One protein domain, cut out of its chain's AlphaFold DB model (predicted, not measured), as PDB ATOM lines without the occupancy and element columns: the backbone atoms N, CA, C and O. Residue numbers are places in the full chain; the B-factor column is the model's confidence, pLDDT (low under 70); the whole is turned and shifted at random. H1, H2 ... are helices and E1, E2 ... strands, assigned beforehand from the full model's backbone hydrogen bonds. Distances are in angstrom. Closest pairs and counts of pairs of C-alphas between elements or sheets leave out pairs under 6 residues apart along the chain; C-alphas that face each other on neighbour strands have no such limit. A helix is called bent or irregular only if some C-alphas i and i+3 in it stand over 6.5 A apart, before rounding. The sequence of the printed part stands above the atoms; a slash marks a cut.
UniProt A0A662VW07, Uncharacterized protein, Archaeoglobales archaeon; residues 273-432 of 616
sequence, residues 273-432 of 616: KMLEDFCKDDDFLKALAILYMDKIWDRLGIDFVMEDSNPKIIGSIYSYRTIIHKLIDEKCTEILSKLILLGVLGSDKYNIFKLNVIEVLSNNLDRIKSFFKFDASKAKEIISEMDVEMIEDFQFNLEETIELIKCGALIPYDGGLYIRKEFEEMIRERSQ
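This is residues 273 to 432 of the 616 residues of an uncharacterized protein of Archaeoglobales archaeon (UniProt A0A662VW07). Two groups of short helices stand at either end of a small strand hairpin, E1 and E2, near the middle: H1, H2, H3, H5, H6 and the arm H4b make one end, and H7, H8, H9 and H10 the other. The arm H4a of the bent helix H4 packs on H9. The printed part has 160 residues, with H1 to H9, then E1, E2 and H10 along it; the sheet E1 - E2 is antiparallel and the class is mostly helix. It is compact, with a radius of gyration of the C-alphas of 15.8 A, yet elongated, spanning 51 by 33 by 24 A.

Start at H1, residues 273 to 278: it only just touches H5, residues 357 to 362, with 3 pairs of C-alphas within 8 A, the closest those of Glu 276 and Val 360, 6.6 A. H2, residues 282 to 291, touches H6, residues 365 to 371, about perpendicular at 79 degrees; the closest C-alphas are those of Lys 286 and Ile 368, 6.5 A. H3, residues 293 to 300, is irregular, with C-alphas 295 and 298 7.5 A apart; it touches H5, closest at the C-alphas of Lys 295 and Ile 358, 7.5 A. By its hydrogen bonds H4, residues 320 to 341, was assigned as one helix, but it is bent, with C-alphas 327 and 330 9.4 A apart. Its arm H4b, residues 330 to 341, is irregular, with C-alphas 330 and 333 7.7 A apart, and touches H2, closest at the C-alphas of Phe 284 and Ile 335, 5.8 A. H4a, residues 320 to 327, touches H9, residues 398 to 406, closest at the C-alphas of Leu 327 and Ile 402, 7.0 A. H7, residues 376 to 385, touches H9 at a shallow tilt of 17 degrees, opposite ways, closest at the C-alphas of Ala 379 and Leu 404, 6.5 A. In the hairpin of E1, residues 410 to 413, and E2, residues 416 to 419, N 411 and O 418 are within hydrogen-bond range at 2.9 A. The closest C-alphas of H2 and E1 are those of Ile 290 and Tyr 413, 4.8 A. H10, residues 421 to 432, touches H8, residues 388 to 392, with residues 427 to 431 alone, closest at the C-alphas of Val 388 and Ser 431, 6.4 A. H1 and H10 are apart. Every O i to N i+4 pair is within hydrogen-bond range in H1, H2, H4a, H5, H6, H8, H9 and H10, against 2 of 4 in H3, 7 of 8 in H4b and 5 of 6 in H7.

Find C-alpha 273 at (-23.785, 24.538, 8.013), where H1 begins. H2 is 14.3 A from first to last C-alpha, H4b 18.9 A and H7 14.8 A. E1 begins at C-alpha 410, (-6.130, 6.145, -9.898). H10, 16.6 A long, ends at C-alpha 432, (1.382, -3.315, -27.379).

The C-alphas of Lys 273 and Gln 432, the two farthest apart, are 51.6 A apart. The printed part has no cut. The links H3 to H4 and H4 to H5 are long. The pLDDT is under 70 at residues 315 to 319, 321 and 329 to 330.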
ATOM      1  N   LYS A 273     -24.563  23.301   8.087       94.06
ATOM      2  CA  LYS A 273     -23.785  24.538   8.013       94.06
ATOM      3  C   LYS A 273     -22.349  24.303   8.487       94.06
ATOM      4  O   LYS A 273     -21.422  24.753   7.825       94.06
ATOM      5  N   MET A 274     -22.150  23.550   9.568       95.19
ATOM      6  CA  MET A 274     -20.820  23.133  10.027       95.19
ATOM      7  C   MET A 274     -20.082  22.312   8.955       95.19
ATOM      8  O   MET A 274     -18.893  22.519   8.717       95.19
ATOM      9  N   LEU A 275     -20.802  21.427   8.257       96.25
ATOM     10  CA  LEU A 275     -20.280  20.672   7.116       96.25
ATOM     11  C   LEU A 275     -19.883  21.588   5.938       96.25
ATOM     12  O   LEU A 275     -18.789  21.438   5.393       96.25
ATOM     13  N   GLU A 276     -20.734  22.541   5.556       96.31
ATOM     14  CA  GLU A 276     -20.442  23.542   4.519       96.31
ATOM     15  C   GLU A 276     -19.248  24.434   4.893       96.31
ATOM     16  O   GLU A 276     -18.397  24.714   4.047       96.31
ATOM     17  N   ASP A 277     -19.156  24.850   6.159       96.62
ATOM     18  CA  ASP A 277     -18.054  25.649   6.695       96.62
ATOM     19  C   ASP A 277     -16.724  24.874   6.637       96.62
ATOM     20  O   ASP A 277     -15.716  25.447   6.221       96.62
ATOM     21  N   PHE A 278     -16.708  23.571   6.947       96.00
ATOM     22  CA  PHE A 278     -15.517  22.726   6.771       96.00
ATOM     23  C   PHE A 278     -15.178  22.469   5.293       96.00
ATOM     24  O   PHE A 278     -14.004  22.460   4.936       96.00
ATOM     25  N   CYS A 279     -16.167  22.359   4.399       96.19
ATOM     26  CA  CYS A 279     -15.952  22.203   2.948       96.19
ATOM     27  C   CYS A 279     -15.396  23.460   2.238       96.19
ATOM     28  O   CYS A 279     -15.198  23.459   1.016       96.19
ATOM     29  N   LYS A 280     -15.122  24.545   2.974       94.75
ATOM     30  CA  LYS A 280     -14.316  25.678   2.484       94.75
ATOM     31  C   LYS A 280     -12.830  25.329   2.386       94.75
ATOM     32  O   LYS A 280     -12.150  25.890   1.538       94.75
ATOM     33  N   ASP A 281     -12.356  24.395   3.206       93.25
ATOM     34  CA  ASP A 281     -11.010  23.827   3.141       93.25
ATOM     35  C   ASP A 281     -10.963  22.753   2.039       93.25
ATOM     36  O   ASP A 281     -11.719  21.778   2.077       93.25
ATOM     37  N   ASP A 282     -10.113  22.953   1.027       91.88
ATOM     38  CA  ASP A 282     -10.010  22.054  -0.131       91.88
ATOM     39  C   ASP A 282      -9.528  20.653   0.277       91.88
ATOM     40  O   ASP A 282     -10.015  19.661  -0.266       91.88
ATOM     41  N   ASP A 283      -8.647  20.549   1.276       90.31
ATOM     42  CA  ASP A 283      -8.127  19.262   1.751       90.31
ATOM     43  C   ASP A 283      -9.217  18.441   2.456       90.31
ATOM     44  O   ASP A 283      -9.364  17.239   2.219       90.31
ATOM     45  N   PHE A 284     -10.047  19.107   3.267       92.56
ATOM     46  CA  PHE A 284     -11.216  18.489   3.891       92.56
ATOM     47  C   PHE A 284     -12.265  18.080   2.844       92.56
ATOM     48  O   PHE A 284     -12.759  16.950   2.873       92.56
ATOM     49  N   LEU A 285     -12.579  18.963   1.887       93.94
ATOM     50  CA  LEU A 285     -13.515  18.667   0.799       93.94
ATOM     51  C   LEU A 285     -13.034  17.479  -0.048       93.94
ATOM     52  O   LEU A 285     -13.834  16.611  -0.397       93.94
ATOM     53  N   LYS A 286     -11.730  17.402  -0.343       90.94
ATOM     54  CA  LYS A 286     -11.109  16.277  -1.050       90.94
ATOM     55  C   LYS A 286     -11.230  14.983  -0.246       90.94
ATOM     56  O   LYS A 286     -11.683  13.982  -0.796       90.94
ATOM     57  N   ALA A 287     -10.898  14.991   1.046       90.38
ATOM     58  CA  ALA A 287     -11.037  13.815   1.907       90.38
ATOM     59  C   ALA A 287     -12.489  13.303   1.966       90.38
ATOM     60  O   ALA A 287     -12.730  12.103   1.803       90.38
ATOM     61  N   LEU A 288     -13.459  14.213   2.113       92.62
ATOM     62  CA  LEU A 288     -14.887  13.899   2.121       92.62
ATOM     63  C   LEU A 288     -15.378  13.362   0.765       92.62
ATOM     64  O   LEU A 288     -16.147  12.402   0.730       92.62
ATOM     65  N   ALA A 289     -14.912  13.928  -0.350       92.25
ATOM     66  CA  ALA A 289     -15.232  13.430  -1.685       92.25
ATOM     67  C   ALA A 289     -14.730  11.991  -1.898       92.25
ATOM     68  O   ALA A 289     -15.450  11.180  -2.473       92.25
ATOM     69  N   ILE A 290     -13.544  11.646  -1.382       89.19
ATOM     70  CA  ILE A 290     -13.009  10.276  -1.446       89.19
ATOM     71  C   ILE A 290     -13.881   9.304  -0.628       89.19
ATOM     72  O   ILE A 290     -14.196   8.211  -1.101       89.19
ATOM     73  N   LEU A 291     -14.346   9.701   0.564       88.81
ATOM     74  CA  LEU A 291     -15.246   8.873   1.387       88.81
ATOM     75  C   LEU A 291     -16.575   8.515   0.708       88.81
ATOM     76  O   LEU A 291     -17.154   7.475   1.024       88.81
ATOM     77  N   TYR A 292     -17.052   9.376  -0.190       91.88
ATOM     78  CA  TYR A 292     -18.349   9.267  -0.864       91.88
ATOM     79  C   TYR A 292     -18.215   9.075  -2.379       91.88
ATOM     80  O   TYR A 292     -19.191   9.251  -3.109       91.88
ATOM     81  N   MET A 293     -17.027   8.704  -2.873       89.75
ATOM     82  CA  MET A 293     -16.761   8.550  -4.307       89.75
ATOM     83  C   MET A 293     -17.739   7.562  -4.965       89.75
ATOM     84  O   MET A 293     -18.256   7.825  -6.047       89.75
ATOM     85  N   ASP A 294     -18.109   6.494  -4.248       87.06
ATOM     86  CA  ASP A 294     -19.102   5.486  -4.650       87.06
ATOM     87  C   ASP A 294     -20.541   6.033  -4.815       87.06
ATOM     88  O   ASP A 294     -21.440   5.306  -5.244       87.06
ATOM     89  N   LYS A 295     -20.776   7.302  -4.456       89.56
ATOM     90  CA  LYS A 295     -22.056   8.023  -4.551       89.56
ATOM     91  C   LYS A 295     -22.019   9.260  -5.454       89.56
ATOM     92  O   LYS A 295     -23.080   9.840  -5.681       89.56
ATOM     93  N   ILE A 296     -20.837   9.683  -5.916       91.88
ATOM     94  CA  ILE A 296     -20.668  10.896  -6.738       91.88
ATOM     95  C   ILE A 296     -19.916  10.667  -8.057       91.88
ATOM     96  O   ILE A 296     -19.870  11.585  -8.875       91.88
ATOM     97  N   TRP A 297     -19.322   9.488  -8.281       90.75
ATOM     98  CA  TRP A 297     -18.515   9.197  -9.477       90.75
ATOM     99  C   TRP A 297     -19.268   9.463 -10.792       90.75
ATOM    100  O   TRP A 297     -18.690  10.013 -11.730       90.75
ATOM    101  N   ASP A 298     -20.570   9.163 -10.827       89.62
ATOM    102  CA  ASP A 298     -21.483   9.381 -11.955       89.62
ATOM    103  C   ASP A 298     -21.656  10.870 -12.302       89.62
ATOM    104  O   ASP A 298     -21.887  11.229 -13.458       89.62
ATOM    105  N   ARG A 299     -21.499  11.752 -11.309       91.75
ATOM    106  CA  ARG A 299     -21.650  13.213 -11.428       91.75
ATOM    107  C   ARG A 299     -20.342  13.940 -11.711       91.75
ATOM    108  O   ARG A 299     -20.374  15.066 -12.200       91.75
ATOM    109  N   LEU A 300     -19.193  13.326 -11.420       88.81
ATOM    110  CA  LEU A 300     -17.886  13.948 -11.658       88.81
ATOM    111  C   LEU A 300     -17.561  14.083 -13.151       88.81
ATOM    112  O   LEU A 300     -16.724  14.909 -13.523       88.81
ATOM    113  N   GLY A 301     -18.200  13.294 -14.023       87.12
ATOM    114  CA  GLY A 301     -17.860  13.247 -15.448       87.12
ATOM    115  C   GLY A 301     -16.384  12.892 -15.646       87.12
ATOM    116  O   GLY A 301     -15.664  13.610 -16.347       87.12
ATOM    117  N   ILE A 302     -15.942  11.868 -14.916       89.31
ATOM    118  CA  ILE A 302     -14.661  11.179 -15.061       89.31
ATOM    119  C   ILE A 302     -15.003   9.800 -15.617       89.31
ATOM    120  O   ILE A 302     -15.891   9.127 -15.095       89.31
ATOM    121  N   ASP A 303     -14.323   9.395 -16.682       91.12
ATOM    122  CA  ASP A 303     -14.537   8.097 -17.299       91.12
ATOM    123  C   ASP A 303     -13.745   7.015 -16.552       91.12
ATOM    124  O   ASP A 303     -12.516   7.010 -16.547       91.12
ATOM    125  N   PHE A 304     -14.461   6.080 -15.929       92.06
ATOM    126  CA  PHE A 304     -13.882   4.936 -15.223       92.06
ATOM    127  C   PHE A 304     -13.970   3.657 -16.049       92.06
ATOM    128  O   PHE A 304     -14.928   3.466 -16.802       92.06
ATOM    129  N   VAL A 305     -12.997   2.762 -15.891       88.50
ATOM    130  CA  VAL A 305     -13.122   1.376 -16.365       88.50
ATOM    131  C   VAL A 305     -14.352   0.757 -15.702       88.50
ATOM    132  O   VAL A 305     -14.546   0.963 -14.508       88.50
ATOM    133  N   MET A 306     -15.192   0.033 -16.446       87.94
ATOM    134  CA  MET A 306     -16.478  -0.470 -15.939       87.94
ATOM    135  C   MET A 306     -16.531  -1.999 -15.907       87.94
ATOM    136  O   MET A 306     -16.152  -2.657 -16.873       87.94
ATOM    137  N   GLU A 307     -17.095  -2.544 -14.834       82.81
ATOM    138  CA  GLU A 307     -17.375  -3.961 -14.605       82.81
ATOM    139  C   GLU A 307     -18.821  -4.087 -14.092       82.81
ATOM    140  O   GLU A 307     -19.216  -3.392 -13.154       82.81
ATOM    141  N   ASP A 308     -19.657  -4.890 -14.761       75.25
ATOM    142  CA  ASP A 308     -21.086  -5.081 -14.439       75.25
ATOM    143  C   ASP A 308     -21.857  -3.786 -14.086       75.25
ATOM    144  O   ASP A 308     -22.679  -3.726 -13.171       75.25
ATOM    145  N   SER A 309     -21.626  -2.729 -14.876       78.25
ATOM    146  CA  SER A 309     -22.221  -1.381 -14.742       78.25
ATOM    147  C   SER A 309     -21.726  -0.515 -13.571       78.25
ATOM    148  O   SER A 309     -22.281   0.561 -13.354       78.25
ATOM    149  N   ASN A 310     -20.672  -0.914 -12.858       80.25
ATOM    150  CA  ASN A 310     -20.003  -0.101 -11.836       80.25
ATOM    151  C   ASN A 310     -18.537   0.159 -12.227       80.25
ATOM    152  O   ASN A 310     -17.992  -0.604 -13.021       80.25
ATOM    153  N   PRO A 311     -17.869   1.193 -11.688       80.94
ATOM    154  CA  PRO A 311     -16.426   1.338 -11.839       80.94
ATOM    155  C   PRO A 311     -15.676   0.099 -11.319       80.94
ATOM    156  O   PRO A 311     -15.921  -0.338 -10.192       80.94
ATOM    157  N   LYS A 312     -14.763  -0.449 -12.131       81.62
ATOM    158  CA  LYS A 312     -13.872  -1.566 -11.785       81.62
ATOM    159  C   LYS A 312     -13.010  -1.171 -10.589       81.62
ATOM    160  O   LYS A 312     -12.432  -0.081 -10.555       81.62
ATOM    161  N   ILE A 313     -12.931  -2.070  -9.615       78.94
ATOM    162  CA  ILE A 313     -12.235  -1.859  -8.345       78.94
ATOM    163  C   ILE A 313     -10.950  -2.673  -8.345       78.94
ATOM    164  O   ILE A 313     -10.999  -3.898  -8.426       78.94
ATOM    165  N   ILE A 314      -9.812  -2.010  -8.144       75.06
ATOM    166  CA  ILE A 314      -8.605  -2.696  -7.677       75.06
ATOM    167  C   ILE A 314      -8.667  -2.728  -6.151       75.06
ATOM    168  O   ILE A 314      -8.811  -1.691  -5.488       75.06
ATOM    169  N   GLY A 315      -8.553  -3.928  -5.585       62.09
ATOM    170  CA  GLY A 315      -8.358  -4.099  -4.153       62.09
ATOM    171  C   GLY A 315      -6.969  -3.607  -3.766       62.09
ATOM    172  O   GLY A 315      -5.986  -4.293  -4.020       62.09
ATOM    173  N   SER A 316      -6.879  -2.437  -3.136       60.62
ATOM    174  CA  SER A 316      -5.612  -1.986  -2.561       60.62
ATOM    175  C   SER A 316      -5.321  -2.759  -1.276       60.62
ATOM    176  O   SER A 316      -6.179  -2.854  -0.395       60.62
ATOM    177  N   ILE A 317      -4.094  -3.265  -1.140       57.72
ATOM    178  CA  ILE A 317      -3.573  -3.760   0.146       57.72
ATOM    179  C   ILE A 317      -3.442  -2.628   1.180       57.72
ATOM    180  O   ILE A 317      -3.378  -2.880   2.383       57.72
ATOM    181  N   TYR A 318      -3.442  -1.372   0.723       64.69
ATOM    182  CA  TYR A 318      -3.366  -0.184   1.559       64.69
ATOM    183  C   TYR A 318      -4.767   0.312   1.916       64.69
ATOM    184  O   TYR A 318      -5.644   0.475   1.068       64.69
ATOM    185  N   SER A 319      -4.984   0.601   3.199       66.19
ATOM    186  CA  SER A 319      -6.258   1.164   3.639       66.19
ATOM    187  C   SER A 319      -6.467   2.572   3.067       66.19
ATOM    188  O   SER A 319      -5.509   3.332   2.915       66.19
ATOM    189  N   TYR A 320      -7.726   2.978   2.874       71.31
ATOM    190  CA  TYR A 320      -8.076   4.369   2.554       71.31
ATOM    191  C   TYR A 320      -7.382   5.381   3.492       71.31
ATOM    192  O   TYR A 320      -6.951   6.434   3.041       71.31
ATOM    193  N   ARG A 321      -7.176   5.046   4.776       67.44
ATOM    194  CA  ARG A 321      -6.467   5.919   5.732       67.44
ATOM    195  C   ARG A 321      -4.984   6.070   5.415       67.44
ATOM    196  O   ARG A 321      -4.471   7.176   5.494       67.44
ATOM    197  N   THR A 322      -4.319   4.981   5.029       71.94
ATOM    198  CA  THR A 322      -2.928   4.997   4.544       71.94
ATOM    199  C   THR A 322      -2.811   5.929   3.338       71.94
ATOM    200  O   THR A 322      -1.881   6.728   3.256       71.94
ATOM    201  N   ILE A 323      -3.810   5.882   2.452       73.06
ATOM    202  CA  ILE A 323      -3.908   6.746   1.278       73.06
ATOM    203  C   ILE A 323      -4.144   8.216   1.679       73.06
ATOM    204  O   ILE A 323      -3.380   9.064   1.230       73.06
ATOM    205  N   ILE A 324      -5.101   8.549   2.565       72.44
ATOM    206  CA  ILE A 324      -5.260   9.929   3.091       72.44
ATOM    207  C   ILE A 324      -3.941  10.427   3.680       72.44
ATOM    208  O   ILE A 324      -3.482  11.507   3.329       72.44
ATOM    209  N   HIS A 325      -3.337   9.644   4.574       74.06
ATOM    210  CA  HIS A 325      -2.162  10.062   5.328       74.06
ATOM    211  C   HIS A 325      -0.988  10.384   4.398       74.06
ATOM    212  O   HIS A 325      -0.274  11.349   4.634       74.06
ATOM    213  N   LYS A 326      -0.808   9.630   3.308       76.19
ATOM    214  CA  LYS A 326       0.230   9.907   2.304       76.19
ATOM    215  C   LYS A 326      -0.161  10.976   1.270       76.19
ATOM    216  O   LYS A 326       0.718  11.491   0.584       76.19
ATOM    217  N   LEU A 327      -1.446  11.323   1.143       73.81
ATOM    218  CA  LEU A 327      -1.932  12.377   0.237       73.81
ATOM    219  C   LEU A 327      -2.078  13.755   0.893       73.81
ATOM    220  O   LEU A 327      -2.057  14.747   0.168       73.81
ATOM    221  N   ILE A 328      -2.295  13.816   2.211       70.94
ATOM    222  CA  ILE A 328      -2.647  15.045   2.950       70.94
ATOM    223  C   ILE A 328      -1.778  15.253   4.214       70.94
ATOM    224  O   ILE A 328      -2.034  16.154   5.008       70.94
ATOM    225  N   ASP A 329      -0.757  14.406   4.389       64.94
ATOM    226  CA  ASP A 329       0.377  14.477   5.330       64.94
ATOM    227  C   ASP A 329       0.166  15.386   6.565       64.94
ATOM    228  O   ASP A 329      -0.474  14.964   7.532       64.94
ATOM    229  N   GLU A 330       0.610  16.649   6.511       61.09
ATOM    230  CA  GLU A 330       0.605  17.606   7.633       61.09
ATOM    231  C   GLU A 330      -0.781  17.897   8.249       61.09
ATOM    232  O   GLU A 330      -0.863  18.255   9.424       61.09
ATOM    233  N   LYS A 331      -1.881  17.736   7.496       77.44
ATOM    234  CA  LYS A 331      -3.256  18.017   7.966       77.44
ATOM    235  C   LYS A 331      -4.092  16.770   8.253       77.44
ATOM    236  O   LYS A 331      -5.263  16.900   8.621       77.44
ATOM    237  N   CYS A 332      -3.541  15.565   8.095       80.06
ATOM    238  CA  CYS A 332      -4.292  14.313   8.250       80.06
ATOM    239  C   CYS A 332      -5.067  14.268   9.585       80.06
ATOM    240  O   CYS A 332      -6.280  14.047   9.605       80.06
ATOM    241  N   THR A 333      -4.393  14.593  10.689       82.69
ATOM    242  CA  THR A 333      -4.963  14.630  12.044       82.69
ATOM    243  C   THR A 333      -6.090  15.661  12.183       82.69
ATOM    244  O   THR A 333      -7.133  15.360  12.756       82.69
ATOM    245  N   GLU A 334      -5.933  16.862  11.614       88.50
ATOM    246  CA  GLU A 334      -6.963  17.915  11.631       88.50
ATOM    247  C   GLU A 334      -8.231  17.478  10.878       88.50
ATOM    248  O   GLU A 334      -9.351  17.667  11.355       88.50
ATOM    249  N   ILE A 335      -8.064  16.848   9.714       89.50
ATOM    250  CA  ILE A 335      -9.169  16.380   8.866       89.50
ATOM    251  C   ILE A 335      -9.917  15.221   9.523       89.50
ATOM    252  O   ILE A 335     -11.150  15.221   9.528       89.50
ATOM    253  N   LEU A 336      -9.206  14.258  10.117       87.38
ATOM    254  CA  LEU A 336      -9.828  13.157  10.857       87.38
ATOM    255  C   LEU A 336     -10.621  13.671  12.071       87.38
ATOM    256  O   LEU A 336     -11.726  13.182  12.317       87.38
ATOM    257  N   SER A 337     -10.128  14.704  12.762       90.31
ATOM    258  CA  SER A 337     -10.875  15.377  13.831       90.31
ATOM    259  C   SER A 337     -12.115  16.102  13.301       90.31
ATOM    260  O   SER A 337     -13.207  15.870  13.817       90.31
ATOM    261  N   LYS A 338     -12.017  16.884  12.213       93.38
ATOM    262  CA  LYS A 338     -13.185  17.505  11.542       93.38
ATOM    263  C   LYS A 338     -14.241  16.466  11.124       93.38
ATOM    264  O   LYS A 338     -15.437  16.701  11.291       93.38
ATOM    265  N   LEU A 339     -13.818  15.303  10.625       92.31
ATOM    266  CA  LEU A 339     -14.707  14.190  10.266       92.31
ATOM    267  C   LEU A 339     -15.410  13.580  11.492       92.31
ATOM    268  O   LEU A 339     -16.610  13.308  11.430       92.31
ATOM    269  N   ILE A 340     -14.712  13.427  12.625       92.00
ATOM    270  CA  ILE A 340     -15.316  13.004  13.903       92.00
ATOM    271  C   ILE A 340     -16.311  14.047  14.425       92.00
ATOM    272  O   ILE A 340     -17.404  13.665  14.843       92.00
ATOM    273  N   LEU A 341     -15.987  15.344  14.356       94.19
ATOM    274  CA  LEU A 341     -16.896  16.424  14.765       94.19
ATOM    275  C   LEU A 341     -18.230  16.380  13.998       94.19
ATOM    276  O   LEU A 341     -19.285  16.628  14.574       94.19
ATOM    277  N   LEU A 342     -18.194  16.000  12.719       94.19
ATOM    278  CA  LEU A 342     -19.378  15.797  11.879       94.19
ATOM    279  C   LEU A 342     -19.990  14.387  11.979       94.19
ATOM    280  O   LEU A 342     -20.995  14.107  11.326       94.19
ATOM    281  N   GLY A 343     -19.405  13.477  12.762       91.31
ATOM    282  CA  GLY A 343     -19.841  12.082  12.855       91.31
ATOM    283  C   GLY A 343     -19.797  11.331  11.523       91.31
ATOM    284  O   GLY A 343     -20.657  10.486  11.278       91.31
ATOM    285  N   VAL A 344     -18.830  11.639  10.655       91.31
ATOM    286  CA  VAL A 344     -18.636  11.005   9.345       91.31
ATOM    287  C   VAL A 344     -17.405  10.099   9.411       91.31
ATOM    288  O   VAL A 344     -16.276  10.556   9.291       91.31
ATOM    289  N   LEU A 345     -17.616   8.794   9.603       85.19
ATOM    290  CA  LEU A 345     -16.525   7.809   9.764       85.19
ATOM    291  C   LEU A 345     -16.301   6.928   8.518       85.19
ATOM    292  O   LEU A 345     -15.679   5.864   8.589       85.19
ATOM    293  N   GLY A 346     -16.872   7.305   7.379       80.69
ATOM    294  CA  GLY A 346     -16.909   6.489   6.168       80.69
ATOM    295  C   GLY A 346     -17.902   7.032   5.142       80.69
ATOM    296  O   GLY A 346     -18.396   8.151   5.287       80.69
ATOM    297  N   SER A 347     -18.257   6.184   4.175       75.00
ATOM    298  CA  SER A 347     -19.429   6.379   3.311       75.00
ATOM    299  C   SER A 347     -20.740   6.489   4.112       75.00
ATOM    300  O   SER A 347     -20.767   6.219   5.314       75.00
ATOM    301  N   ASP A 348     -21.846   6.828   3.441       74.25
ATOM    302  CA  ASP A 348     -23.154   7.199   4.024       74.25
ATOM    303  C   ASP A 348     -23.682   6.292   5.160       74.25
ATOM    304  O   ASP A 348     -24.300   6.756   6.116       74.25
ATOM    305  N   LYS A 349     -23.351   4.993   5.151       77.62
ATOM    306  CA  LYS A 349     -23.653   4.056   6.255       77.62
ATOM    307  C   LYS A 349     -23.076   4.492   7.619       77.62
ATOM    308  O   LYS A 349     -23.556   4.050   8.664       77.62
ATOM    309  N   TYR A 350     -22.036   5.318   7.607       82.38
ATOM    310  CA  TYR A 350     -21.287   5.819   8.757       82.38
ATOM    311  C   TYR A 350     -21.410   7.347   8.919       82.38
ATOM    312  O   TYR A 350     -20.568   7.961   9.571       82.38
ATOM    313  N   ASN A 351     -22.468   7.935   8.348       88.94
ATOM    314  CA  ASN A 351     -22.943   9.303   8.561       88.94
ATOM    315  C   ASN A 351     -23.871   9.340   9.790       88.94
ATOM    316  O   ASN A 351     -25.095   9.224   9.678       88.94
ATOM    317  N   ILE A 352     -23.293   9.414  10.990       90.38
ATOM    318  CA  ILE A 352     -24.010   9.133  12.248       90.38
ATOM    319  C   ILE A 352     -25.117  10.156  12.529       90.38
ATOM    320  O   ILE A 352     -26.185   9.790  13.025       90.38
ATOM    321  N   PHE A 353     -24.896  11.415  12.148       90.62
ATOM    322  CA  PHE A 353     -25.845  12.511  12.347       90.62
ATOM    323  C   PHE A 353     -26.723  12.810  11.116       90.62
ATOM    324  O   PHE A 353     -27.570  13.697  11.180       90.62
ATOM    325  N   LYS A 354     -26.603  12.019  10.036       90.50
ATOM    326  CA  LYS A 354     -27.411  12.119   8.802       90.50
ATOM    327  C   LYS A 354     -27.319  13.487   8.109       90.50
ATOM    328  O   LYS A 354     -28.321  14.021   7.633       90.50
ATOM    329  N   LEU A 355     -26.109  14.035   8.049       93.56
ATOM    330  CA  LEU A 355     -25.803  15.268   7.323       93.56
ATOM    331  C   LEU A 355     -26.015  15.071   5.816       93.56
ATOM    332  O   LEU A 355     -25.800  13.971   5.303       93.56
ATOM    333  N   ASN A 356     -26.386  16.121   5.077       93.88
ATOM    334  CA  ASN A 356     -26.629  16.017   3.633       93.88
ATOM    335  C   ASN A 356     -25.333  16.104   2.806       93.88
ATOM    336  O   ASN A 356     -25.153  16.986   1.966       93.88
ATOM    337  N   VAL A 357     -24.418  15.164   3.054       94.94
ATOM    338  CA  VAL A 357     -23.092  15.106   2.423       94.94
ATOM    339  C   VAL A 357     -23.185  15.086   0.894       94.94
ATOM    340  O   VAL A 357     -22.430  15.787   0.226       94.94
ATOM    341  N   ILE A 358     -24.146  14.352   0.326       93.38
ATOM    342  CA  ILE A 358     -24.316  14.253  -1.131       93.38
ATOM    343  C   ILE A 358     -24.711  15.595  -1.760       93.38
ATOM    344  O   ILE A 358     -24.226  15.909  -2.846       93.38
ATOM    345  N   GLU A 359     -25.555  16.399  -1.108       94.38
ATOM    346  CA  GLU A 359     -25.910  17.741  -1.592       94.38
ATOM    347  C   GLU A 359     -24.707  18.688  -1.534       94.38
ATOM    348  O   GLU A 359     -24.384  19.321  -2.538       94.38
ATOM    349  N   VAL A 360     -23.976  18.713  -0.412       95.62
ATOM    350  CA  VAL A 360     -22.784  19.564  -0.257       95.62
ATOM    351  C   VAL A 360     -21.696  19.201  -1.273       95.62
ATOM    352  O   VAL A 360     -21.128  20.095  -1.902       95.62
ATOM    353  N   LEU A 361     -21.445  17.908  -1.511       95.56
ATOM    354  CA  LEU A 361     -20.523  17.456  -2.558       95.56
ATOM    355  C   LEU A 361     -21.044  17.799  -3.965       95.56
ATOM    356  O   LEU A 361     -20.269  18.256  -4.802       95.56
ATOM    357  N   SER A 362     -22.351  17.657  -4.220       94.19
ATOM    358  CA  SER A 362     -22.962  18.016  -5.515       94.19
ATOM    359  C   SER A 362     -22.820  19.511  -5.830       94.19
ATOM    360  O   SER A 362     -22.523  19.876  -6.963       94.19
ATOM    361  N   ASN A 363     -22.943  20.372  -4.819       95.25
ATOM    362  CA  ASN A 363     -22.747  21.821  -4.941       95.25
ATOM    363  C   ASN A 363     -21.272  22.227  -5.149       95.25
ATOM    364  O   ASN A 363     -20.992  23.391  -5.426       95.25
ATOM    365  N   ASN A 364     -20.329  21.287  -5.028       96.25
ATOM    366  CA  ASN A 364     -18.888  21.514  -5.163       96.25
ATOM    367  C   ASN A 364     -18.234  20.661  -6.272       96.25
ATOM    368  O   ASN A 364     -17.006  20.578  -6.320       96.25
ATOM    369  N   LEU A 365     -19.013  20.049  -7.177       94.94
ATOM    370  CA  LEU A 365     -18.502  19.106  -8.189       94.94
ATOM    371  C   LEU A 365     -17.345  19.659  -9.030       94.94
ATOM    372  O   LEU A 365     -16.380  18.934  -9.245       94.94
ATOM    373  N   ASP A 366     -17.382  20.927  -9.450       93.44
ATOM    374  CA  ASP A 366     -16.297  21.526 -10.245       93.44
ATOM    375  C   ASP A 366     -14.980  21.647  -9.454       93.44
ATOM    376  O   ASP A 366     -13.904  21.361  -9.987       93.44
ATOM    377  N   ARG A 367     -15.054  21.994  -8.156       95.12
ATOM    378  CA  ARG A 367     -13.890  22.001  -7.248       95.12
ATOM    379  C   ARG A 367     -13.351  20.584  -7.081       95.12
ATOM    380  O   ARG A 367     -12.171  20.351  -7.327       95.12
ATOM    381  N   ILE A 368     -14.227  19.629  -6.766       95.00
ATOM    382  CA  ILE A 368     -13.863  18.217  -6.582       95.00
ATOM    383  C   ILE A 368     -13.220  17.647  -7.856       95.00
ATOM    384  O   ILE A 368     -12.174  17.006  -7.786       95.00
ATOM    385  N   LYS A 369     -13.781  17.934  -9.035       92.38
ATOM    386  CA  LYS A 369     -13.245  17.510 -10.336       92.38
ATOM    387  C   LYS A 369     -11.837  18.055 -10.591       92.38
ATOM    388  O   LYS A 369     -11.019  17.355 -11.183       92.38
ATOM    389  N   SER A 370     -11.534  19.267 -10.116       92.00
ATOM    390  CA  SER A 370     -10.189  19.848 -10.225       92.00
ATOM    391  C   SER A 370      -9.138  19.078  -9.412       92.00
ATOM    392  O   SER A 370      -8.004  18.946  -9.870       92.00
ATOM    393  N   PHE A 371      -9.520  18.482  -8.273       90.06
ATOM    394  CA  PHE A 371      -8.625  17.683  -7.422       90.06
ATOM    395  C   PHE A 371      -8.244  16.325  -8.031       90.06
ATOM    396  O   PHE A 371      -7.269  15.717  -7.591       90.06
ATOM    397  N   PHE A 372      -9.019  15.857  -9.016       90.19
ATOM    398  CA  PHE A 372      -8.862  14.579  -9.720       90.19
ATOM    399  C   PHE A 372      -8.603  14.786 -11.222       90.19
ATOM    400  O   PHE A 372      -9.000  13.982 -12.074       90.19
ATOM    401  N   LYS A 373      -7.965  15.911 -11.565       92.62
ATOM    402  CA  LYS A 373      -7.539  16.204 -12.931       92.62
ATOM    403  C   LYS A 373      -6.448  15.215 -13.349       92.62
ATOM    404  O   LYS A 373      -5.439  15.087 -12.667       92.62
ATOM    405  N   PHE A 374      -6.647  14.568 -14.493       95.12
ATOM    406  CA  PHE A 374      -5.676  13.635 -15.055       95.12
ATOM    407  C   PHE A 374      -4.499  14.374 -15.703       95.12
ATOM    408  O   PHE A 374      -4.703  15.237 -16.564       95.12
ATOM    409  N   ASP A 375      -3.283  14.025 -15.296       95.94
ATOM    410  CA  ASP A 375      -2.032  14.427 -15.937       95.94
ATOM    411  C   ASP A 375      -1.458  13.227 -16.698       95.94
ATOM    412  O   ASP A 375      -0.706  12.414 -16.161       95.94
ATOM    413  N   ALA A 376      -1.843  13.117 -17.972       94.75
ATOM    414  CA  ALA A 376      -1.404  12.040 -18.853       94.75
ATOM    415  C   ALA A 376       0.119  12.029 -19.079       94.75
ATOM    416  O   ALA A 376       0.693  10.965 -19.292       94.75
ATOM    417  N   SER A 377       0.791  13.185 -19.007       94.75
ATOM    418  CA  SER A 377       2.247  13.261 -19.168       94.75
ATOM    419  C   SER A 377       2.947  12.617 -17.978       94.75
ATOM    420  O   SER A 377       3.771  11.725 -18.170       94.75
ATOM    421  N   LYS A 378       2.562  12.998 -16.753       94.56
ATOM    422  CA  LYS A 378       3.134  12.402 -15.542       94.56
ATOM    423  C   LYS A 378       2.695  10.947 -15.343       94.56
ATOM    424  O   LYS A 378       3.496  10.122 -14.918       94.56
ATOM    425  N   ALA A 379       1.461  10.588 -15.702       93.94
ATOM    426  CA  ALA A 379       1.043   9.187 -15.720       93.94
ATOM    427  C   ALA A 379       1.903   8.348 -16.685       93.94
ATOM    428  O   ALA A 379       2.280   7.232 -16.333       93.94
ATOM    429  N   LYS A 380       2.259   8.891 -17.865       92.94
ATOM    430  CA  LYS A 380       3.118   8.209 -18.848       92.94
ATOM    431  C   LYS A 380       4.557   8.062 -18.354       92.94
ATOM    432  O   LYS A 380       5.156   7.023 -18.596       92.94
ATOM    433  N   GLU A 381       5.082   9.070 -17.661       92.81
ATOM    434  CA  GLU A 381       6.391   9.038 -16.994       92.81
ATOM    435  C   GLU A 381       6.448   7.916 -15.946       92.81
ATOM    436  O   GLU A 381       7.279   7.022 -16.077       92.81
ATOM    437  N   ILE A 382       5.496   7.880 -15.004       90.19
ATOM    438  CA  ILE A 382       5.425   6.860 -13.940       90.19
ATOM    439  C   ILE A 382       5.383   5.443 -14.528       90.19
ATOM    440  O   ILE A 382       6.226   4.612 -14.198       90.19
ATOM    441  N   ILE A 383       4.455   5.164 -15.455       90.44
ATOM    442  CA  ILE A 383       4.384   3.826 -16.063       90.44
ATOM    443  C   ILE A 383       5.587   3.524 -16.954       90.44
ATOM    444  O   ILE A 383       5.807   2.359 -17.261       90.44
ATOM    445  N   SER A 384       6.368   4.523 -17.394       86.62
ATOM    446  CA  SER A 384       7.517   4.282 -18.273       86.62
ATOM    447  C   SER A 384       8.660   3.534 -17.587       86.62
ATOM    448  O   SER A 384       9.343   2.758 -18.260       86.62
ATOM    449  N   GLU A 385       8.794   3.709 -16.271       85.38
ATOM    450  CA  GLU A 385       9.835   3.117 -15.423       85.38
ATOM    451  C   GLU A 385       9.412   1.770 -14.802       85.38
ATOM    452  O   GLU A 385      10.258   1.004 -14.349       85.38
ATOM    453  N   MET A 386       8.111   1.460 -14.823       84.88
ATOM    454  CA  MET A 386       7.521   0.237 -14.266       84.88
ATOM    455  C   MET A 386       7.627  -0.975 -15.207       84.88
ATOM    456  O   MET A 386       7.597  -0.837 -16.436       84.88
ATOM    457  N   ASP A 387       7.651  -2.175 -14.629       81.94
ATOM    458  CA  ASP A 387       7.542  -3.443 -15.359       81.94
ATOM    459  C   ASP A 387       6.147  -3.619 -15.993       81.94
ATOM    460  O   ASP A 387       5.134  -3.316 -15.367       81.94
ATOM    461  N   VAL A 388       6.078  -4.089 -17.242       80.12
ATOM    462  CA  VAL A 388       4.815  -4.169 -17.998       80.12
ATOM    463  C   VAL A 388       3.848  -5.198 -17.405       80.12
ATOM    464  O   VAL A 388       2.659  -4.900 -17.320       80.12
ATOM    465  N   GLU A 389       4.337  -6.350 -16.938       75.44
ATOM    466  CA  GLU A 389       3.494  -7.411 -16.367       75.44
ATOM    467  C   GLU A 389       2.854  -6.934 -15.050       75.44
ATOM    468  O   GLU A 389       1.648  -7.073 -14.840       75.44
ATOM    469  N   MET A 390       3.638  -6.248 -14.208       76.19
ATOM    470  CA  MET A 390       3.153  -5.653 -12.953       76.19
ATOM    471  C   MET A 390       2.068  -4.590 -13.181       76.19
ATOM    472  O   MET A 390       1.115  -4.498 -12.405       76.19
ATOM    473  N   ILE A 391       2.191  -3.779 -14.238       79.50
ATOM    474  CA  ILE A 391       1.206  -2.738 -14.569       79.50
ATOM    475  C   ILE A 391      -0.100  -3.357 -15.088       79.50
ATOM    476  O   ILE A 391      -1.174  -2.866 -14.736       79.50
ATOM    477  N   GLU A 392      -0.030  -4.413 -15.908       75.19
ATOM    478  CA  GLU A 392      -1.211  -5.111 -16.446       75.19
ATOM    479  C   GLU A 392      -2.068  -5.747 -15.344       75.19
ATOM    480  O   GLU A 392      -3.296  -5.617 -15.365       75.19
ATOM    481  N   ASP A 393      -1.427  -6.344 -14.336       76.06
ATOM    482  CA  ASP A 393      -2.092  -6.879 -13.143       76.06
ATOM    483  C   ASP A 393      -2.421  -5.804 -12.082       76.06
ATOM    484  O   ASP A 393      -3.003  -6.107 -11.037       76.06
ATOM    485  N   PHE A 394      -2.088  -4.533 -12.343       77.19
ATOM    486  CA  PHE A 394      -2.257  -3.391 -11.433       77.19
ATOM    487  C   PHE A 394      -1.566  -3.569 -10.059       77.19
ATOM    488  O   PHE A 394      -2.052  -3.083  -9.030       77.19
ATOM    489  N   GLN A 395      -0.419  -4.254 -10.035       80.06
ATOM    490  CA  GLN A 395       0.387  -4.530  -8.841       80.06
ATOM    491  C   GLN A 395       1.335  -3.361  -8.527       80.06
ATOM    492  O   GLN A 395       2.541  -3.437  -8.738       80.06
ATOM    493  N   PHE A 396       0.780  -2.264  -8.007       80.94
ATOM    494  CA  PHE A 396       1.554  -1.081  -7.614       80.94
ATOM    495  C   PHE A 396       1.966  -1.115  -6.138       80.94
ATOM    496  O   PHE A 396       1.166  -1.445  -5.257       80.94
ATOM    497  N   ASN A 397       3.187  -0.670  -5.844       83.94
ATOM    498  CA  ASN A 397       3.622  -0.394  -4.477       83.94
ATOM    499  C   ASN A 397       2.968   0.897  -3.924       83.94
ATOM    500  O   ASN A 397       2.212   1.590  -4.615       83.94
ATOM    501  N   LEU A 398       3.211   1.230  -2.651       82.38
ATOM    502  CA  LEU A 398       2.571   2.380  -1.996       82.38
ATOM    503  C   LEU A 398       2.962   3.725  -2.626       82.38
ATOM    504  O   LEU A 398       2.114   4.603  -2.758       82.38
ATOM    505  N   GLU A 399       4.229   3.907  -2.983       86.88
ATOM    506  CA  GLU A 399       4.756   5.173  -3.502       86.88
ATOM    507  C   GLU A 399       4.237   5.417  -4.922       86.88
ATOM    508  O   GLU A 399       3.682   6.479  -5.214       86.88
ATOM    509  N   GLU A 400       4.276   4.374  -5.752       88.19
ATOM    510  CA  GLU A 400       3.665   4.316  -7.081       88.19
ATOM    511  C   GLU A 400       2.160   4.599  -7.034       88.19
ATOM    512  O   GLU A 400       1.667   5.474  -7.747       88.19
ATOM    513  N   THR A 401       1.427   3.920  -6.143       87.75
ATOM    514  CA  THR A 401      -0.011   4.143  -5.929       87.75
ATOM    515  C   THR A 401      -0.295   5.610  -5.606       87.75
ATOM    516  O   THR A 401      -1.246   6.192  -6.126       87.75
ATOM    517  N   ILE A 402       0.523   6.234  -4.757       88.56
ATOM    518  CA  ILE A 402       0.336   7.625  -4.340       88.56
ATOM    519  C   ILE A 402       0.650   8.609  -5.473       88.56
ATOM    520  O   ILE A 402      -0.116   9.556  -5.660       88.56
ATOM    521  N   GLU A 403       1.701   8.395  -6.266       91.00
ATOM    522  CA  GLU A 403       1.979   9.236  -7.439       91.00
ATOM    523  C   GLU A 403       0.918   9.068  -8.541       91.00
ATOM    524  O   GLU A 403       0.471  10.071  -9.106       91.00
ATOM    525  N   LEU A 404       0.418   7.846  -8.770       92.25
ATOM    526  CA  LEU A 404      -0.701   7.575  -9.683       92.25
ATOM    527  C   LEU A 404      -2.019   8.221  -9.217       92.25
ATOM    528  O   LEU A 404      -2.818   8.669 -10.042       92.25
ATOM    529  N   ILE A 405      -2.253   8.339  -7.906       91.31
ATOM    530  CA  ILE A 405      -3.390   9.112  -7.386       91.31
ATOM    531  C   ILE A 405      -3.164  10.621  -7.556       91.31
ATOM    532  O   ILE A 405      -4.090  11.341  -7.934       91.31
ATOM    533  N   LYS A 406      -1.945  11.126  -7.319       90.81
ATOM    534  CA  LYS A 406      -1.618  12.556  -7.486       90.81
ATOM    535  C   LYS A 406      -1.759  13.032  -8.935       90.81
ATOM    536  O   LYS A 406      -2.195  14.162  -9.134       90.81
ATOM    537  N   CYS A 407      -1.435  12.199  -9.927       93.38
ATOM    538  CA  CYS A 407      -1.674  12.504 -11.344       93.38
ATOM    539  C   CYS A 407      -3.101  12.160 -11.820       93.38
ATOM    540  O   CYS A 407      -3.405  12.318 -13.002       93.38
ATOM    541  N   GLY A 408      -3.986  11.699 -10.927       92.44
ATOM    542  CA  GLY A 408      -5.388  11.402 -11.225       92.44
ATOM    543  C   GLY A 408      -5.627  10.139 -12.061       92.44
ATOM    544  O   GLY A 408      -6.739   9.963 -12.550       92.44
ATOM    545  N   ALA A 409      -4.616   9.282 -12.240       93.75
ATOM    546  CA  ALA A 409      -4.711   8.002 -12.948       93.75
ATOM    547  C   ALA A 409      -5.538   6.964 -12.166       93.75
ATOM    548  O   ALA A 409      -6.345   6.228 -12.740       93.75
ATOM    549  N   LEU A 410      -5.361   6.952 -10.842       92.19
ATOM    550  CA  LEU A 410      -6.130   6.145  -9.898       92.19
ATOM    551  C   LEU A 410      -6.942   7.067  -8.986       92.19
ATOM    552  O   LEU A 410      -6.414   8.026  -8.427       92.19
ATOM    553  N   ILE A 411      -8.231   6.780  -8.812       91.00
ATOM    554  CA  ILE A 411      -9.116   7.570  -7.947       91.00
ATOM    555  C   ILE A 411      -9.461   6.742  -6.703       91.00
ATOM    556  O   ILE A 411     -10.096   5.693  -6.834       91.00
ATOM    557  N   PRO A 412      -9.055   7.160  -5.492       88.75
ATOM    558  CA  PRO A 412      -9.322   6.391  -4.283       88.75
ATOM    559  C   PRO A 412     -10.789   6.481  -3.842       88.75
ATOM    560  O   PRO A 412     -11.501   7.426  -4.191       88.75
ATOM    561  N   TYR A 413     -11.215   5.522  -3.014       86.38
ATOM    562  CA  TYR A 413     -12.465   5.561  -2.240       86.38
ATOM    563  C   TYR A 413     -12.361   4.726  -0.938       86.38
ATOM    564  O   TYR A 413     -11.370   4.026  -0.742       86.38
ATOM    565  N   ASP A 414     -13.366   4.756  -0.038       77.19
ATOM    566  CA  ASP A 414     -13.364   4.040   1.279       77.19
ATOM    567  C   ASP A 414     -13.105   2.513   1.175       77.19
ATOM    568  O   ASP A 414     -12.811   1.877   2.186       77.19
ATOM    569  N   GLY A 415     -13.214   1.909  -0.018       74.44
ATOM    570  CA  GLY A 415     -13.046   0.467  -0.244       74.44
ATOM    571  C   GLY A 415     -11.928   0.030  -1.200       74.44
ATOM    572  O   GLY A 415     -11.787  -1.176  -1.386       74.44
ATOM    573  N   GLY A 416     -11.158   0.941  -1.806       84.69
ATOM    574  CA  GLY A 416     -10.142   0.580  -2.806       84.69
ATOM    575  C   GLY A 416      -9.801   1.716  -3.774       84.69
ATOM    576  O   GLY A 416      -9.861   2.893  -3.408       84.69
ATOM    577  N   LEU A 417      -9.449   1.356  -5.013       88.81
ATOM    578  CA  LEU A 417      -9.081   2.286  -6.085       88.81
ATOM    579  C   LEU A 417      -9.931   2.039  -7.340       88.81
ATOM    580  O   LEU A 417     -10.121   0.891  -7.742       88.81
ATOM    581  N   TYR A 418     -10.398   3.114  -7.973       90.88
ATOM    582  CA  TYR A 418     -10.986   3.094  -9.313       90.88
ATOM    583  C   TYR A 418      -9.941   3.463 -10.371       90.88
ATOM    584  O   TYR A 418      -9.124   4.362 -10.160       90.88
ATOM    585  N   ILE A 419     -10.012   2.804 -11.528       91.00
ATOM    586  CA  ILE A 419      -9.128   3.040 -12.679       91.00
ATOM    587  C   ILE A 419      -9.804   4.015 -13.651       91.00
ATOM    588  O   ILE A 419     -10.965   3.814 -14.020       91.00
ATOM    589  N   ARG A 420      -9.085   5.045 -14.112       94.00
ATOM    590  CA  ARG A 420      -9.528   5.899 -15.230       94.00
ATOM    591  C   ARG A 420      -9.424   5.162 -16.567       94.00
ATOM    592  O   ARG A 420      -8.407   4.517 -16.812       94.00
ATOM    593  N   LYS A 421     -10.399   5.318 -17.469       93.50
ATOM    594  CA  LYS A 421     -10.327   4.700 -18.811       93.50
ATOM    595  C   LYS A 421      -9.089   5.150 -19.575       93.50
ATOM    596  O   LYS A 421      -8.404   4.311 -20.143       93.50
ATOM    597  N   GLU A 422      -8.767   6.443 -19.540       94.12
ATOM    598  CA  GLU A 422      -7.608   6.965 -20.277       94.12
ATOM    599  C   GLU A 422      -6.284   6.397 -19.740       94.12
ATOM    600  O   GLU A 422      -5.317   6.272 -20.485       94.12
ATOM    601  N   PHE A 423      -6.242   6.001 -18.462       94.25
ATOM    602  CA  PHE A 423      -5.083   5.328 -17.882       94.25
ATOM    603  C   PHE A 423      -5.001   3.853 -18.305       94.25
ATOM    604  O   PHE A 423      -3.933   3.406 -18.711       94.25
ATOM    605  N   GLU A 424      -6.117   3.113 -18.304       92.62
ATOM    606  CA  GLU A 424      -6.155   1.734 -18.828       92.62
ATOM    607  C   GLU A 424      -5.798   1.676 -20.327       92.62
ATOM    608  O   GLU A 424      -5.080   0.778 -20.765       92.62
ATOM    609  N   GLU A 425      -6.220   2.670 -21.116       92.81
ATOM    610  CA  GLU A 425      -5.825   2.794 -22.523       92.81
ATOM    611  C   GLU A 425      -4.316   3.023 -22.684       92.81
ATOM    612  O   GLU A 425      -3.697   2.356 -23.513       92.81
ATOM    613  N   MET A 426      -3.704   3.880 -21.857       92.62
ATOM    614  CA  MET A 426      -2.250   4.094 -21.848       92.62
ATOM    615  C   MET A 426      -1.459   2.842 -21.445       92.62
ATOM    616  O   MET A 426      -0.397   2.586 -22.018       92.62
ATOM    617  N   ILE A 427      -1.967   2.052 -20.493       90.44
ATOM    618  CA  ILE A 427      -1.380   0.751 -20.134       90.44
ATOM    619  C   ILE A 427      -1.416  -0.173 -21.354       90.44
ATOM    620  O   ILE A 427      -0.377  -0.666 -21.783       90.44
ATOM    621  N   ARG A 428      -2.585  -0.321 -21.991       89.19
ATOM    622  CA  ARG A 428      -2.758  -1.172 -23.178       89.19
ATOM    623  C   ARG A 428      -1.861  -0.752 -24.350       89.19
ATOM    624  O   ARG A 428      -1.380  -1.617 -25.080       89.19
ATOM    625  N   GLU A 429      -1.639   0.547 -24.557       90.50
ATOM    626  CA  GLU A 429      -0.679   1.047 -25.553       90.50
ATOM    627  C   GLU A 429       0.757   0.618 -25.215       90.50
ATOM    628  O   GLU A 429       1.443   0.063 -26.076       90.50
ATOM    629  N   ARG A 430       1.192   0.786 -23.958       86.69
ATOM    630  CA  ARG A 430       2.517   0.345 -23.482       86.69
ATOM    631  C   ARG A 430       2.722  -1.162 -23.670       86.69
ATOM    632  O   ARG A 430       3.774  -1.566 -24.167       86.69
ATOM    633  N   SER A 431       1.723  -1.978 -23.339       86.19
ATOM    634  CA  SER A 431       1.732  -3.429 -23.558       86.19
ATOM    635  C   SER A 431       1.941  -3.796 -25.028       86.19
ATOM    636  O   SER A 431       2.757  -4.656 -25.361       86.19
ATOM    637  N   GLN A 432       1.247  -3.102 -25.937       88.19
ATOM    638  CA  GLN A 432       1.382  -3.315 -27.379       88.19
ATOM    639  C   GLN A 432       2.758  -2.878 -27.904       88.19
ATOM    640  O   GLN A 432       3.349  -3.598 -28.708       88.19
TER     641      GLN A 432